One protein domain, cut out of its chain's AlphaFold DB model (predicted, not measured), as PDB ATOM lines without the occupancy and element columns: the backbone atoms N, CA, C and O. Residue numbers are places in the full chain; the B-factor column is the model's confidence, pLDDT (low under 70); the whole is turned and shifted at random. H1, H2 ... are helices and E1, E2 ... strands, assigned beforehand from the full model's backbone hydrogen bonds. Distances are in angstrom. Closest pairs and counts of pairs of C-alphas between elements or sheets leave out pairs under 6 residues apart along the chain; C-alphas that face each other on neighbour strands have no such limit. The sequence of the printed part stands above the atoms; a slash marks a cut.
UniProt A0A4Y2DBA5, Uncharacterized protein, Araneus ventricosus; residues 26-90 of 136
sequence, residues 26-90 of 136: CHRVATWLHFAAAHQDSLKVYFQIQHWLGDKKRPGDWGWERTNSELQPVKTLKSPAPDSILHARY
ATOM      1  N   CYS A  26      16.048   2.887 225.810       55.50
ATOM      2  CA  CYS A  26      16.341   4.168 226.438       55.50
ATOM      3  C   CYS A  26      17.844   4.541 226.394       55.50
ATOM      4  O   CYS A  26      18.196   5.720 226.386       55.50
ATOM      5  N   HIS A  27      18.745   3.555 226.267       45.16
ATOM      6  CA  HIS A  27      20.199   3.782 226.195       45.16
ATOM      7  C   HIS A  27      20.656   4.540 224.945       45.16
ATOM      8  O   HIS A  27      21.635   5.289 224.998       45.16
ATOM      9  N   ARG A  28      19.972   4.360 223.804       46.56
ATOM     10  CA  ARG A  28      20.373   5.043 222.567       46.56
ATOM     11  C   ARG A  28      20.129   6.543 222.688       46.56
ATOM     12  O   ARG A  28      21.042   7.318 222.433       46.56
ATOM     13  N   VAL A  29      18.945   6.942 223.147       51.59
ATOM     14  CA  VAL A  29      18.537   8.352 223.243       51.59
ATOM     15  C   VAL A  29      19.390   9.119 224.260       51.59
ATOM     16  O   VAL A  29      19.863  10.210 223.952       51.59
ATOM     17  N   ALA A  30      19.688   8.512 225.415       53.25
ATOM     18  CA  ALA A  30      20.555   9.113 226.432       53.25
ATOM     19  C   ALA A  30      21.988   9.369 225.917       53.25
ATOM     20  O   ALA A  30      22.566  10.423 226.178       53.25
ATOM     21  N   THR A  31      22.538   8.450 225.115       55.69
ATOM     22  CA  THR A  31      23.889   8.598 224.541       55.69
ATOM     23  C   THR A  31      23.954   9.735 223.511       55.69
ATOM     24  O   THR A  31      24.919  10.501 223.497       55.69
ATOM     25  N   TRP A  32      22.914   9.903 222.685       56.09
ATOM     26  CA  TRP A  32      22.824  11.021 221.734       56.09
ATOM     27  C   TRP A  32      22.666  12.375 222.435       56.09
ATOM     28  O   TRP A  32      23.303  13.346 222.026       56.09
ATOM     29  N   LEU A  33      21.874  12.439 223.512       61.22
ATOM     30  CA  LEU A  33      21.683  13.669 224.284       61.22
ATOM     31  C   LEU A  33      22.985  14.139 224.945       61.22
ATOM     32  O   LEU A  33      23.306  15.325 224.904       61.22
ATOM     33  N   HIS A  34      23.762  13.210 225.509       56.62
ATOM     34  CA  HIS A  34      25.045  13.523 226.141       56.62
ATOM     35  C   HIS A  34      26.074  14.027 225.122       56.62
ATOM     36  O   HIS A  34      26.794  14.982 225.404       56.62
ATOM     37  N   PHE A  35      26.120  13.438 223.922       63.31
ATOM     38  CA  PHE A  35      26.997  13.915 222.851       63.31
ATOM     39  C   PHE A  35      26.581  15.302 222.343       63.31
ATOM     40  O   PHE A  35      27.437  16.160 222.143       63.31
ATOM     41  N   ALA A  36      25.278  15.556 222.183       67.44
ATOM     42  CA  ALA A  36      24.767  16.860 221.764       67.44
ATOM     43  C   ALA A  36      25.049  17.958 222.805       67.44
ATOM     44  O   ALA A  36      25.505  19.043 222.440       67.44
ATOM     45  N   ALA A  37      24.843  17.660 224.091       71.69
ATOM     46  CA  ALA A  37      25.158  18.567 225.193       71.69
ATOM     47  C   ALA A  37      26.668  18.850 225.275       71.69
ATOM     48  O   ALA A  37      27.078  20.010 225.263       71.69
ATOM     49  N   ALA A  38      27.504  17.807 225.235       70.12
ATOM     50  CA  ALA A  38      28.960  17.950 225.236       70.12
ATOM     51  C   ALA A  38      29.471  18.738 224.018       70.12
ATOM     52  O   ALA A  38      30.366  19.576 224.143       70.12
ATOM     53  N   HIS A  39      28.878  18.523 222.841       78.94
ATOM     54  CA  HIS A  39      29.200  19.277 221.634       78.94
ATOM     55  C   HIS A  39      28.835  20.759 221.790       78.94
ATOM     56  O   HIS A  39      29.662  21.631 221.516       78.94
ATOM     57  N   GLN A  40      27.638  21.065 222.296       81.56
ATOM     58  CA  GLN A  40      27.212  22.440 222.545       81.56
ATOM     59  C   GLN A  40      28.125  23.152 223.554       81.56
ATOM     60  O   GLN A  40      28.490  24.309 223.338       81.56
ATOM     61  N   ASP A  41      28.530  22.471 224.623       79.94
ATOM     62  CA  ASP A  41      29.410  23.048 225.639       79.94
ATOM     63  C   ASP A  41      30.839  23.252 225.118       79.94
ATOM     64  O   ASP A  41      31.432  24.307 225.355       79.94
ATOM     65  N   SER A  42      31.355  22.329 224.299       82.75
ATOM     66  CA  SER A  42      32.652  22.503 223.630       82.75
ATOM     67  C   SER A  42      32.676  23.718 222.689       82.75
ATOM     68  O   SER A  42      33.658  24.464 222.662       82.75
ATOM     69  N   LEU A  43      31.574  23.981 221.975       85.19
ATOM     70  CA  LEU A  43      31.450  25.140 221.089       85.19
ATOM     71  C   LEU A  43      31.419  26.458 221.866       85.19
ATOM     72  O   LEU A  43      32.077  27.415 221.461       85.19
ATOM     73  N   LYS A  44      30.703  26.521 222.998       87.25
ATOM     74  CA  LYS A  44      30.685  27.724 223.851       87.25
ATOM     75  C   LYS A  44      32.090  28.075 224.337       87.25
ATOM     76  O   LYS A  44      32.497  29.231 224.239       87.25
ATOM     77  N   VAL A  45      32.843  27.076 224.804       86.81
ATOM     78  CA  VAL A  45      34.231  27.260 225.254       86.81
ATOM     79  C   VAL A  45      35.119  27.736 224.102       86.81
ATOM     80  O   VAL A  45      35.877  28.689 224.270       86.81
ATOM     81  N   TYR A  46      34.979  27.147 222.911       84.00
ATOM     82  CA  TYR A  46      35.713  27.575 221.719       84.00
ATOM     83  C   TYR A  46      35.461  29.051 221.375       84.00
ATOM     84  O   TYR A  46      36.412  29.819 221.229       84.00
ATOM     85  N   PHE A  47      34.197  29.483 221.313       78.75
ATOM     86  CA  PHE A  47      33.862  30.880 221.014       78.75
ATOM     87  C   PHE A  47      34.322  31.851 222.109       78.75
ATOM     88  O   PHE A  47      34.748  32.965 221.803       78.75
ATOM     89  N   GLN A  48      34.295  31.428 223.374       85.19
ATOM     90  CA  GLN A  48      34.786  32.234 224.490       85.19
ATOM     91  C   GLN A  48      36.298  32.473 224.395       85.19
ATOM     92  O   GLN A  48      36.757  33.604 224.566       85.19
ATOM     93  N   ILE A  49      37.063  31.432 224.056       83.81
ATOM     94  CA  ILE A  49      38.510  31.526 223.829       83.81
ATOM     95  C   ILE A  49      38.805  32.422 222.620       83.81
ATOM     96  O   ILE A  49      39.701  33.262 222.686       83.81
ATOM     97  N   GLN A  50      38.030  32.306 221.537       79.25
ATOM     98  CA  GLN A  50      38.175  33.184 220.370       79.25
ATOM     99  C   GLN A  50      37.920  34.657 220.702       79.25
ATOM    100  O   GLN A  50      38.639  35.530 220.216       79.25
ATOM    101  N   HIS A  51      36.921  34.940 221.543       74.12
ATOM    102  CA  HIS A  51      36.648  36.295 222.008       74.12
ATOM    103  C   HIS A  51      37.797  36.838 222.870       74.12
ATOM    104  O   HIS A  51      38.207  37.983 222.691       74.12
ATOM    105  N   TRP A  52      38.346  36.021 223.776       78.69
ATOM    106  CA  TRP A  52      39.485  36.410 224.616       78.69
ATOM    107  C   TRP A  52      40.762  36.663 223.823       78.69
ATOM    108  O   TRP A  52      41.511  37.573 224.166       78.69
ATOM    109  N   LEU A  53      41.006  35.893 222.761       78.06
ATOM    110  CA  LEU A  53      42.209  36.071 221.954       78.06
ATOM    111  C   LEU A  53      42.137  37.315 221.052       78.06
ATOM    112  O   LEU A  53      43.152  37.696 220.481       78.06
ATOM    113  N   GLY A  54      40.959  37.942 220.893       72.88
ATOM    114  CA  GLY A  54      40.756  39.120 220.033       72.88
ATOM    115  C   GLY A  54      41.064  38.874 218.549       72.88
ATOM    116  O   GLY A  54      41.004  39.791 217.730       72.88
ATOM    117  N   ASP A  55      41.381  37.630 218.200       67.25
ATOM    118  CA  ASP A  55      42.027  37.255 216.958       67.25
ATOM    119  C   ASP A  55      40.999  36.562 216.066       67.25
ATOM    120  O   ASP A  55      40.672  35.381 216.224       67.25
ATOM    121  N   LYS A  56      40.482  37.301 215.080       67.81
ATOM    122  CA  LYS A  56      39.674  36.735 213.988       67.81
ATOM    123  C   LYS A  56      40.584  36.003 213.000       67.81
ATOM    124  O   LYS A  56      40.634  36.334 211.817       67.81
ATOM    125  N   LYS A  57      41.342  35.024 213.484       69.50
ATOM    126  CA  LYS A  57      42.182  34.175 212.641       69.50
ATOM    127  C   LYS A  57      41.304  33.222 211.839       69.50
ATOM    128  O   LYS A  57      40.314  32.688 212.353       69.50
ATOM    129  N   ARG A  58      41.627  33.026 210.558       68.25
ATOM    130  CA  ARG A  58      40.874  32.094 209.708       68.25
ATOM    131  C   ARG A  58      41.143  30.674 210.223       68.25
ATOM    132  O   ARG A  58      42.239  30.428 210.707       68.25
ATOM    133  N   PRO A  59      40.211  29.714 210.088       64.62
ATOM    134  CA  PRO A  59      40.422  28.327 210.530       64.62
ATOM    135  C   PRO A  59      41.758  27.706 210.068       64.62
ATOM    136  O   PRO A  59      42.389  26.978 210.822       64.62
ATOM    137  N   GLY A  60      42.240  28.091 208.879       68.81
ATOM    138  CA  GLY A  60      43.575  27.739 208.370       68.81
ATOM    139  C   GLY A  60      44.736  28.150 209.277       68.81
ATOM    140  O   GLY A  60      45.660  27.372 209.492       68.81
ATOM    141  N   ASP A  61      44.658  29.341 209.862       68.69
ATOM    142  CA  ASP A  61      45.694  29.898 210.735       68.69
ATOM    143  C   ASP A  61      45.679  29.258 212.136       68.69
ATOM    144  O   ASP A  61      46.643  29.389 212.886       68.69
ATOM    145  N   TRP A  62      44.600  28.545 212.484       68.00
ATOM    146  CA  TRP A  62      44.466  27.756 213.716       68.00
ATOM    147  C   TRP A  62      44.973  26.316 213.567       68.00
ATOM    148  O   TRP A  62      44.779  25.505 214.470       68.00
ATOM    149  N   GLY A  63      45.580  25.969 212.427       73.56
ATOM    150  CA  GLY A  63      46.028  24.604 212.154       73.56
ATOM    151  C   GLY A  63      44.903  23.663 211.721       73.56
ATOM    152  O   GLY A  63      44.988  22.465 211.979       73.56
ATOM    153  N   TRP A  64      43.855  24.179 211.067       74.50
ATOM    154  CA  TRP A  64      42.815  23.370 210.420       74.50
ATOM    155  C   TRP A  64      42.924  23.488 208.901       74.50
ATOM    156  O   TRP A  64      42.814  24.577 208.343       74.50
ATOM    157  N   GLU A  65      43.103  22.373 208.207       75.94
ATOM    158  CA  GLU A  65      43.117  22.343 206.748       75.94
ATOM    159  C   GLU A  65      41.691  22.198 206.212       75.94
ATOM    160  O   GLU A  65      40.844  21.529 206.807       75.94
ATOM    161  N   ARG A  66      41.400  22.852 205.081       72.50
ATOM    162  CA  ARG A  66      40.146  22.624 204.356       72.50
ATOM    163  C   ARG A  66      40.346  21.481 203.377       72.50
ATOM    164  O   ARG A  66      40.930  21.689 202.316       72.50
ATOM    165  N   THR A  67      39.759  20.335 203.684       69.25
ATOM    166  CA  THR A  67      39.706  19.193 202.769       69.25
ATOM    167  C   THR A  67      38.261  19.028 202.315       69.25
ATOM    168  O   THR A  67      37.395  18.715 203.121       69.25
ATOM    169  N   ASN A  68      37.972  19.281 201.031       71.88
ATOM    170  CA  ASN A  68      36.661  19.027 200.407       71.88
ATOM    171  C   ASN A  68      35.443  19.486 201.242       71.88
ATOM    172  O   ASN A  68      34.529  18.704 201.475       71.88
ATOM    173  N   SER A  69      35.426  20.752 201.678       68.75
ATOM    174  CA  SER A  69      34.387  21.404 202.514       68.75
ATOM    175  C   SER A  69      34.349  21.051 204.006       68.75
ATOM    176  O   SER A  69      33.651  21.729 204.759       68.75
ATOM    177  N   GLU A  70      35.170  20.111 204.462       73.06
ATOM    178  CA  GLU A  70      35.302  19.771 205.876       73.06
ATOM    179  C   GLU A  70      36.603  20.362 206.446       73.06
ATOM    180  O   GLU A  70      37.647  20.381 205.785       73.06
ATOM    181  N   LEU A  71      36.537  20.920 207.658       73.12
ATOM    182  CA  LEU A  71      37.716  21.407 208.372       73.12
ATOM    183  C   LEU A  71      38.312  20.236 209.147       73.12
ATOM    184  O   LEU A  71      37.688  19.737 210.081       73.12
ATOM    185  N   GLN A  72      39.515  19.815 208.776       76.06
ATOM    186  CA  GLN A  72      40.227  18.748 209.469       76.06
ATOM    187  C   GLN A  72      41.419  19.336 210.228       76.06
ATOM    188  O   GLN A  72      42.144  20.164 209.674       76.06
ATOM    189  N   PRO A  73      41.653  18.937 211.488       67.31
ATOM    190  CA  PRO A  73      42.850  19.349 212.204       67.31
ATOM    191  C   PRO A  73      44.092  18.846 211.456       67.31
ATOM    192  O   PRO A  73      44.178  17.672 211.080       67.31
ATOM    193  N   VAL A  74      45.056  19.739 211.231       74.69
ATOM    194  CA  VAL A  74      46.323  19.406 210.577       74.69
ATOM    195  C   VAL A  74      47.098  18.475 211.500       74.69
ATOM    196  O   VAL A  74      47.695  18.885 212.495       74.69
ATOM    197  N   LYS A  75      47.101  17.190 211.153       67.69
ATOM    198  CA  LYS A  75      47.944  16.194 211.810       67.69
ATOM    199  C   LYS A  75      49.400  16.429 211.412       67.69
ATOM    200  O   LYS A  75      49.825  16.115 210.302       67.69
ATOM    201  N   THR A  76      50.179  17.002 212.320       69.38
ATOM    202  CA  THR A  76      51.633  17.070 212.180       69.38
ATOM    203  C   THR A  76      52.250  15.762 212.678       69.38
ATOM    204  O   THR A  76      51.827  15.206 213.682       69.38
ATOM    205  N   LEU A  77      53.273  15.261 211.978       73.75
ATOM    206  CA  LEU A  77      54.091  14.123 212.440       73.75
ATOM    207  C   LEU A  77      55.046  14.507 213.586       73.75
ATOM    208  O   LEU A  77      55.811  13.674 214.064       73.75
ATOM    209  N   LYS A  78      55.048  15.781 213.991       67.06
ATOM    210  CA  LYS A  78      55.864  16.297 215.089       67.06
ATOM    211  C   LYS A  78      55.117  16.092 216.401       67.06
ATOM    212  O   LYS A  78      53.895  16.216 216.441       67.06
ATOM    213  N   SER A  79      55.853  15.783 217.465       63.72
ATOM    214  CA  SER A  79      55.271  15.653 218.796       63.72
ATOM    215  C   SER A  79      54.590  16.972 219.215       63.72
ATOM    216  O   SER A  79      55.121  18.048 218.926       63.72
ATOM    217  N   PRO A  80      53.422  16.921 219.889       70.06
ATOM    218  CA  PRO A  80      52.676  18.113 220.315       70.06
ATOM    219  C   PRO A  80      53.466  19.062 221.226       70.06
ATOM    220  O   PRO A  80      53.124  20.234 221.348       70.06
ATOM    221  N   ALA A  81      54.514  18.555 221.875       70.44
ATOM    222  CA  ALA A  81      55.432  19.313 222.703       70.44
ATOM    223  C   ALA A  81      56.838  18.692 222.620       70.44
ATOM    224  O   ALA A  81      56.955  17.484 222.394       70.44
ATOM    225  N   PRO A  82      57.903  19.486 222.831       76.81
ATOM    226  CA  PRO A  82      59.260  18.973 222.975       76.81
ATOM    227  C   PRO A  82      59.345  17.918 224.085       76.81
ATOM    228  O   PRO A  82      58.737  18.082 225.147       76.81
ATOM    229  N   ASP A  83      60.153  16.879 223.875       69.88
ATOM    230  CA  ASP A  83      60.278  15.750 224.810       69.88
ATOM    231  C   ASP A  83      60.719  16.177 226.221       69.88
ATOM    232  O   ASP A  83      60.348  15.548 227.211       69.88
ATOM    233  N   SER A  84      61.439  17.300 226.343       70.62
ATOM    234  CA  SER A  84      61.830  17.883 227.633       70.62
ATOM    235  C   SER A  84      60.635  18.286 228.506       70.62
ATOM    236  O   SER A  84      60.687  18.123 229.724       70.62
ATOM    237  N   ILE A  85      59.538  18.762 227.906       73.81
ATOM    238  CA  ILE A  85      58.308  19.128 228.628       73.81
ATOM    239  C   ILE A  85      57.520  17.871 229.014       73.81
ATOM    240  O   ILE A  85      56.956  17.802 230.108       73.81
ATOM    241  N   LEU A  86      57.506  16.857 228.142       71.06
ATOM    242  CA  LEU A  86      56.828  15.589 228.414       71.06
ATOM    243  C   LEU A  86      57.496  14.831 229.570       71.06
ATOM    244  O   LEU A  86      56.787  14.369 230.461       71.06
ATOM    245  N   HIS A  87      58.830  14.785 229.625       64.88
ATOM    246  CA  HIS A  87      59.569  14.134 230.714       64.88
ATOM    247  C   HIS A  87      59.430  14.834 232.073       64.88
ATOM    248  O   HIS A  87      59.460  14.163 233.102       64.88
ATOM    249  N   ALA A  88      59.255  16.159 232.090       67.31
ATOM    250  CA  ALA A  88      59.038  16.912 233.324       67.31
ATOM    251  C   ALA A  88      57.625  16.709 233.900       67.31
ATOM    252  O   ALA A  88      57.448  16.688 235.115       67.31
ATOM    253  N   ARG A  89      56.612  16.564 233.032       64.25
ATOM    254  CA  ARG A  89      55.203  16.433 233.442       64.25
ATOM    255  C   ARG A  89      54.764  14.985 233.653       64.25
ATOM    256  O   ARG A  89      53.912  14.725 234.498       64.25
ATOM    257  N   TYR A  90      55.348  14.056 232.908       60.78
ATOM    258  CA  TYR A  90      55.129  12.623 233.042       60.78
ATOM    259  C   TYR A  90      56.489  11.951 233.233       60.78
ATOM    260  O   TYR A  90      57.035  11.383 232.281       60.78
TER     261      TYR A  90
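This is residues 26 to 90 of the 136 residues of an uncharacterized protein of Araneus ventricosus (UniProt A0A4Y2DBA5). A long helix, H1, and a tail ending in helix H3 are the free arms of an open V, with the small hairpin of E1 and E2 and short H2 at its corner. The printed part has 65 residues, in order H1, H2, E1, E2, H3, mostly helix, the two strands antiparallel. It is extended: radius of gyration of the C-alphas 16.8 A, spans 47, 33 and 29 A.

Find C-alpha 26 at (16.341, 4.168, 226.438); from there H1, residues 26 to 53, runs 41.3 A. Next come H2, residues 59 to 62, E1, 64 to 67, and E2, 70 to 73. H3, residues 83 to 89, ends at C-alpha 89, (55.203, 16.433, 233.442).

In the hairpin E1 and E2, N 65 and O 72 are within hydrogen-bond range, 2.8 A. The closest C-alphas of H2 and E1, Gly 60 and Arg 66, are 7.4 A apart. H1 is apart from the other four. In H1 and H3 every O i to N i+4 pair is within range; H2 is too short for one.

The printed part has no cut and no long link. Its mean pLDDT is 70.3, with 31 residues under 70, among them 26 to 36.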